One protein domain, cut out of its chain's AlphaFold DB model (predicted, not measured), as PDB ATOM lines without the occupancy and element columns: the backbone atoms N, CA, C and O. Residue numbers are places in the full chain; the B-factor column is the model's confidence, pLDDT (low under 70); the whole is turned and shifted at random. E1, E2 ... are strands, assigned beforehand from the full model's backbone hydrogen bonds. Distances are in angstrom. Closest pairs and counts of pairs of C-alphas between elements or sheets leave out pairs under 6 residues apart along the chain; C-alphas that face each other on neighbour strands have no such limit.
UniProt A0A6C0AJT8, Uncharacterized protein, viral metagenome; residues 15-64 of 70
ATOM      1  N   TYR A  15     332.081 316.530 444.763       61.41
ATOM      2  CA  TYR A  15     332.502 317.164 443.511       61.41
ATOM      3  C   TYR A  15     331.483 318.251 443.163       61.41
ATOM      4  O   TYR A  15     330.276 318.020 443.236       61.41
ATOM      5  N   TYR A  16     331.945 319.437 442.771       67.25
ATOM      6  CA  TYR A  16     331.058 320.499 442.300       67.25
ATOM      7  C   TYR A  16     330.967 320.436 440.780       67.25
ATOM      8  O   TYR A  16     331.945 320.712 440.087       67.25
ATOM      9  N   LYS A  17     329.787 320.096 440.261       67.12
ATOM     10  CA  LYS A  17     329.470 320.233 438.838       67.12
ATOM     11  C   LYS A  17     328.510 321.405 438.694       67.12
ATOM     12  O   LYS A  17     327.468 321.407 439.335       67.12
ATOM     13  N   ASP A  18     328.886 322.430 437.933       70.69
ATOM     14  CA  ASP A  18     328.033 323.604 437.683       70.69
ATOM     15  C   ASP A  18     327.489 324.270 438.966       70.69
ATOM     16  O   ASP A  18     326.340 324.698 439.034       70.69
ATOM     17  N   LYS A  19     328.331 324.364 440.010       71.62
ATOM     18  CA  LYS A  19     327.990 324.880 441.358       71.62
ATOM     19  C   LYS A  19     326.981 324.033 442.148       71.62
ATOM     20  O   LYS A  19     326.527 324.466 443.205       71.62
ATOM     21  N   ILE A  20     326.670 322.826 441.688       78.62
ATOM     22  CA  ILE A  20     325.834 321.858 442.398       78.62
ATOM     23  C   ILE A  20     326.757 320.845 443.089       78.62
ATOM     24  O   ILE A  20     327.615 320.254 442.426       78.62
ATOM     25  N   PRO A  21     326.629 320.644 444.411       79.12
ATOM     26  CA  PRO A  21     327.356 319.599 445.113       79.12
ATOM     27  C   PRO A  21     326.826 318.225 444.697       79.12
ATOM     28  O   PRO A  21     325.619 317.969 444.713       79.12
ATOM     29  N   THR A  22     327.748 317.343 444.330       80.25
ATOM     30  CA  THR A  22     327.449 315.994 443.852       80.25
ATOM     31  C   THR A  22     328.357 314.958 444.499       80.25
ATOM     32  O   THR A  22     329.505 315.250 444.825       80.25
ATOM     33  N   THR A  23     327.858 313.735 444.634       81.38
ATOM     34  CA  THR A  23     328.576 312.561 445.131       81.38
ATOM     35  C   THR A  23     328.682 311.526 444.026       81.38
ATOM     36  O   THR A  23     327.779 311.381 443.199       81.38
ATOM     37  N   ARG A  24     329.790 310.785 444.014       83.19
ATOM     38  CA  ARG A  24     329.916 309.600 443.163       83.19
ATOM     39  C   ARG A  24     329.201 308.435 443.831       83.19
ATOM     40  O   ARG A  24     329.413 308.201 445.016       83.19
ATOM     41  N   ASN A  25     328.358 307.750 443.075       84.25
ATOM     42  CA  ASN A  25     327.679 306.541 443.508       84.25
ATOM     43  C   ASN A  25     327.901 305.455 442.461       84.25
ATOM     44  O   ASN A  25     327.785 305.732 441.269       84.25
ATOM     45  N   ASP A  26     328.207 304.243 442.901       89.62
ATOM     46  CA  ASP A  26     328.300 303.093 442.012       89.62
ATOM     47  C   ASP A  26     326.953 302.375 442.007       89.62
ATOM     48  O   ASP A  26     326.412 302.034 443.059       89.62
ATOM     49  N   GLU A  27     326.394 302.166 440.818       91.12
ATOM     50  CA  GLU A  27     325.128 301.457 440.650       91.12
ATOM     51  C   GLU A  27     325.274 300.285 439.672       91.12
ATOM     52  O   GLU A  27     326.044 300.372 438.702       91.12
ATOM     53  N   PRO A  28     324.543 299.181 439.907       95.06
ATOM     54  CA  PRO A  28     324.485 298.088 438.960       95.06
ATOM     55  C   PRO A  28     323.645 298.484 437.738       95.06
ATOM     56  O   PRO A  28     322.627 299.167 437.851       95.06
ATOM     57  N   TYR A  29     324.037 298.001 436.565       92.44
ATOM     58  CA  TYR A  29     323.250 298.078 435.338       92.44
ATOM     59  C   TYR A  29     323.362 296.767 434.555       92.44
ATOM     60  O   TYR A  29     324.321 296.012 434.718       92.44
ATOM     61  N   ILE A  30     322.368 296.492 433.711       95.38
ATOM     62  CA  ILE A  30     322.391 295.342 432.802       95.38
ATOM     63  C   ILE A  30     323.087 295.775 431.514       95.38
ATOM     64  O   ILE A  30     322.641 296.718 430.853       95.38
ATOM     65  N   ASP A  31     324.176 295.099 431.161       93.06
ATOM     66  CA  ASP A  31     324.799 295.266 429.853       93.06
ATOM     67  C   ASP A  31     323.924 294.593 428.788       93.06
ATOM     68  O   ASP A  31     323.747 293.378 428.798       93.06
ATOM     69  N   ILE A  32     323.370 295.382 427.867       93.31
ATOM     70  CA  ILE A  32     322.451 294.892 426.828       93.31
ATOM     71  C   ILE A  32     323.119 293.957 425.809       93.31
ATOM     72  O   ILE A  32     322.415 293.266 425.076       93.31
ATOM     73  N   PHE A  33     324.453 293.944 425.731       94.62
ATOM     74  CA  PHE A  33     325.190 293.096 424.795       94.62
ATOM     75  C   PHE A  33     325.590 291.760 425.417       94.62
ATOM     76  O   PHE A  33     325.627 290.755 424.710       94.62
ATOM     77  N   THR A  34     325.893 291.737 426.719       95.94
ATOM     78  CA  THR A  34     326.334 290.511 427.412       95.94
ATOM     79  C   THR A  34     325.286 289.913 428.346       95.94
ATOM     80  O   THR A  34     325.455 288.777 428.779       95.94
ATOM     81  N   ASN A  35     324.191 290.627 428.635       92.81
ATOM     82  CA  ASN A  35     323.178 290.273 429.639       92.81
ATOM     83  C   ASN A  35     323.757 290.036 431.046       92.81
ATOM     84  O   ASN A  35     323.167 289.332 431.866       92.81
ATOM     85  N   GLU A  36     324.906 290.642 431.343       94.38
ATOM     86  CA  GLU A  36     325.558 290.568 432.648       94.38
ATOM     87  C   GLU A  36     325.255 291.815 433.482       94.38
ATOM     88  O   GLU A  36     325.063 292.916 432.956       94.38
ATOM     89  N   ILE A  37     325.279 291.653 434.806       95.31
ATOM     90  CA  ILE A  37     325.265 292.783 435.736       95.31
ATOM     91  C   ILE A  37     326.670 293.379 435.783       95.31
ATOM     92  O   ILE A  37     327.631 292.713 436.170       95.31
ATOM     93  N   ARG A  38     326.781 294.654 435.419       94.88
ATOM     94  CA  ARG A  38     328.012 295.445 435.506       94.88
ATOM     95  C   ARG A  38     327.803 296.633 436.432       94.88
ATOM     96  O   ARG A  38     326.674 297.009 436.729       94.88
ATOM     97  N   TRP A  39     328.898 297.222 436.895       94.06
ATOM     98  CA  TRP A  39     328.877 298.385 437.780       94.06
ATOM     99  C   TRP A  39     329.352 299.618 437.028       94.06
ATOM    100  O   TRP A  39     330.319 299.551 436.268       94.06
ATOM    101  N   ARG A  40     328.678 300.749 437.237       91.75
ATOM    102  CA  ARG A  40     329.104 302.045 436.703       91.75
ATOM    103  C   ARG A  40     329.082 303.104 437.791       91.75
ATOM    104  O   ARG A  40     328.160 303.144 438.602       91.75
ATOM    105  N   THR A  41     330.053 304.005 437.742       90.56
ATOM    106  CA  THR A  41     330.077 305.183 438.604       90.56
ATOM    107  C   THR A  41     329.235 306.289 437.985       90.56
ATOM    108  O   THR A  41     329.550 306.801 436.909       90.56
ATOM    109  N   ILE A  42     328.181 306.697 438.683       87.69
ATOM    110  CA  ILE A  42     327.369 307.865 438.349       87.69
ATOM    111  C   ILE A  42     327.662 309.019 439.306       87.69
ATOM    112  O   ILE A  42     328.168 308.844 440.412       87.69
ATOM    113  N   THR A  43     327.354 310.234 438.864       85.94
ATOM    114  CA  THR A  43     327.443 311.441 439.691       85.94
ATOM    115  C   THR A  43     326.031 311.910 440.007       85.94
ATOM    116  O   THR A  43     325.276 312.221 439.088       85.94
ATOM    117  N   VAL A  44     325.676 311.953 441.291       85.81
ATOM    118  CA  VAL A  44     324.336 312.328 441.762       85.81
ATOM    119  C   VAL A  44     324.396 313.590 442.621       85.81
ATOM    120  O   VAL A  44     325.356 313.749 443.370       85.81
ATOM    121  N   PRO A  45     323.407 314.495 442.544       85.62
ATOM    122  CA  PRO A  45     323.323 315.634 443.454       85.62
ATOM    123  C   PRO A  45     323.192 315.193 444.912       85.62
ATOM    124  O   PRO A  45     322.613 314.146 445.202       85.62
ATOM    125  N   SER A  46     323.699 316.009 445.834       81.81
ATOM    126  CA  SER A  46     323.817 315.625 447.246       81.81
ATOM    127  C   SER A  46     323.268 316.689 448.188       81.81
ATOM    128  O   SER A  46     323.235 317.880 447.879       81.81
ATOM    129  N   LYS A  47     322.875 316.265 449.391       82.12
ATOM    130  CA  LYS A  47     322.553 317.191 450.484       82.12
ATOM    131  C   LYS A  47     323.845 317.689 451.117       82.12
ATOM    132  O   LYS A  47     324.749 316.893 451.367       82.12
ATOM    133  N   ILE A  48     323.918 318.984 451.405       77.19
ATOM    134  CA  ILE A  48     325.039 319.578 452.136       77.19
ATOM    135  C   ILE A  48     324.554 320.268 453.405       77.19
ATOM    136  O   ILE A  48     323.430 320.764 453.480       77.19
ATOM    137  N   TYR A  49     325.441 320.320 454.392       73.81
ATOM    138  CA  TYR A  49     325.260 321.086 455.616       73.81
ATOM    139  C   TYR A  49     326.087 322.368 455.500       73.81
ATOM    140  O   TYR A  49     327.288 322.305 455.250       73.81
ATOM    141  N   LEU A  50     325.446 323.527 455.643       69.12
ATOM    142  CA  LEU A  50     326.110 324.832 455.654       69.12
ATOM    143  C   LEU A  50     326.673 325.147 457.055       69.12
ATOM    144  O   LEU A  50     326.264 324.538 458.045       69.12
ATOM    145  N   ASN A  51     327.536 326.167 457.172       68.94
ATOM    146  CA  ASN A  51     328.168 326.590 458.445       68.94
ATOM    147  C   ASN A  51     327.160 326.877 459.548       68.94
ATOM    148  O   ASN A  51     327.382 326.576 460.716       68.94
ATOM    149  N   ASN A  52     326.025 327.453 459.163       72.75
ATOM    150  CA  ASN A  52     324.929 327.787 460.063       72.75
ATOM    151  C   ASN A  52     324.058 326.570 460.430       72.75
ATOM    152  O   ASN A  52     322.935 326.748 460.899       72.75
ATOM    153  N   LYS A  53     324.551 325.344 460.195       70.19
ATOM    154  CA  LYS A  53     323.863 324.064 460.422       70.19
ATOM    155  C   LYS A  53     322.572 323.898 459.613       70.19
ATOM    156  O   LYS A  53     321.796 322.985 459.887       70.19
ATOM    157  N   ARG A  54     322.327 324.749 458.611       72.69
ATOM    158  CA  ARG A  54     321.203 324.564 457.688       72.69
ATOM    159  C   ARG A  54     321.546 323.489 456.673       72.69
ATOM    160  O   ARG A  54     322.661 323.438 456.162       72.69
ATOM    161  N   ILE A  55     320.558 322.662 456.373       79.25
ATOM    162  CA  ILE A  55     320.644 321.655 455.321       79.25
ATOM    163  C   ILE A  55     320.166 322.305 454.031       79.25
ATOM    164  O   ILE A  55     319.097 322.914 454.007       79.25
ATOM    165  N   VAL A  56     320.942 322.155 452.964       78.25
ATOM    166  CA  VAL A  56     320.488 322.459 451.607       78.25
ATOM    167  C   VAL A  56     320.481 321.167 450.813       78.25
ATOM    168  O   VAL A  56     321.482 320.453 450.732       78.25
ATOM    169  N   ASP A  57     319.319 320.857 450.256       83.88
ATOM    170  CA  ASP A  57     319.070 319.623 449.533       83.88
ATOM    171  C   ASP A  57     319.136 319.868 448.024       83.88
ATOM    172  O   ASP A  57     318.173 320.356 447.431       83.88
ATOM    173  N   TYR A  58     320.261 319.526 447.398       81.50
ATOM    174  CA  TYR A  58     320.424 319.662 445.950       81.50
ATOM    175  C   TYR A  58     319.890 318.459 445.166       81.50
ATOM    176  O   TYR A  58     319.981 318.454 443.941       81.50
ATOM    177  N   THR A  59     319.295 317.453 445.821       82.44
ATOM    178  CA  THR A  59     318.592 316.368 445.108       82.44
ATOM    179  C   THR A  59     317.338 316.880 444.397       82.44
ATOM    180  O   THR A  59     316.923 316.316 443.387       82.44
ATOM    181  N   TYR A  60     316.789 318.006 444.862       81.50
ATOM    182  CA  TYR A  60     315.686 318.708 444.221       81.50
ATOM    183  C   TYR A  60     316.193 319.828 443.312       81.50
ATOM    184  O   TYR A  60     316.860 320.763 443.761       81.50
ATOM    185  N   ILE A  61     315.807 319.774 442.035       80.50
ATOM    186  CA  ILE A  61     316.220 320.752 441.016       80.50
ATOM    187  C   ILE A  61     315.783 322.192 441.338       80.50
ATOM    188  O   ILE A  61     316.433 323.144 440.922       80.50
ATOM    189  N   THR A  62     314.720 322.372 442.131       79.12
ATOM    190  CA  THR A  62     314.235 323.690 442.582       79.12
ATOM    191  C   THR A  62     315.254 324.444 443.432       79.12
ATOM    192  O   THR A  62     315.203 325.667 443.508       79.12
ATOM    193  N   ASN A  63     316.170 323.718 444.076       76.56
ATOM    194  CA  ASN A  63     317.195 324.280 444.950       76.56
ATOM    195  C   ASN A  63     318.510 324.541 444.209       76.56
ATOM    196  O   ASN A  63     319.487 324.984 444.816       76.56
ATOM    197  N   TRP A  64     318.568 324.247 442.908       78.25
ATOM    198  CA  TRP A  64     319.762 324.499 442.120       78.25
ATOM    199  C   TRP A  64     319.923 326.008 441.921       78.25
ATOM    200  O   TRP A  64     318.932 326.708 441.687       78.25
TER     201      TRP A  64
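What this domain is: This is residues 15 to 64 of the 70 residues of an uncharacterized protein of viral metagenome (UniProt A0A6C0AJT8). A long, strongly twisted hairpin of two strands, E2 and E3, makes most of the length of this rod. At the open end of this hairpin, away from the E2 to E3 turn, the short strand E1 folds back beside the first residues of E2, while E3 runs on into a second, small hairpin, E4 and E5, which makes the other end of the rod. The printed part has 50 residues, with no named helix and five named strands in the order E1, E2, E3, E4, E5; the class is all strand. The sheets, E1 - E2 - E3 and E4 - E5, are both antiparallel. The whole is only just extended, close to loose, with a radius of gyration of the C-alphas of 15.0 A and spans of 49 by 18 by 15 A.

Where its parts are: E2, residues 20 to 30, is the longest strand by residues and measures 28.4 A from C-alpha 20 at (325.834, 321.858, 442.398) to C-alpha 30 at (322.391, 295.342, 432.802). E3, residues 37 to 45, measures 24.2 A. E1 is residues 15 to 17, 6.4 A, and begins with C-alpha 15 at (332.502, 317.164, 443.511). E4, residues 47 to 49, is 7.0 A long, and E5, residues 55 to 57, is 6.3 A long and ends with C-alpha 57 at (319.070, 319.623, 449.533).

How they stand to each other: E1, E2 and E3 form a meander, each strand the antiparallel neighbour of the one before, with E1 and E3 as edge strands. E2 and E3 are a hairpin, their directions 163 degrees apart; N 25 and O 42 are 2.9 A apart and N 38 and O 29 2.9 A, within hydrogen-bond range. E2 bends by 57 degrees at residue 23, and E3 bends by 50 degrees at residue 41. The pairing is staggered: E2 pairs with E3 over residues 22 to 30 and with E1 over residues 20 to 22. E1 and E2 are also a hairpin, with N 22 and O 15 2.8 A apart, within hydrogen-bond range. E3 runs on into E4 across a break of 1 residue, at 46 degrees, and the two meet only through their link. E4 and E5 are a hairpin, their directions 161 degrees apart, with N 48 and O 56 2.9 A apart, within hydrogen-bond range. The closest C-alphas of E2 and E4, those of Pro 21 and Ile 48, are 7.4 A apart. E1 is apart from E4 and from E5, and E2 is apart from E5. E3 and E5 are only just apart, their closest C-alphas at 8.4 A.

The domain as a whole: The two C-alphas farthest apart, those of Thr 34 and Asn 52, are 49.6 A from each other. The printed part has no cut. The links E1 to E2, E3 to E4 and E4 to E5 are tight, and E2 to E3 is short. The mean pLDDT of the printed part is 82.7; residues 15 to 17 and 50 to 51 are under 70.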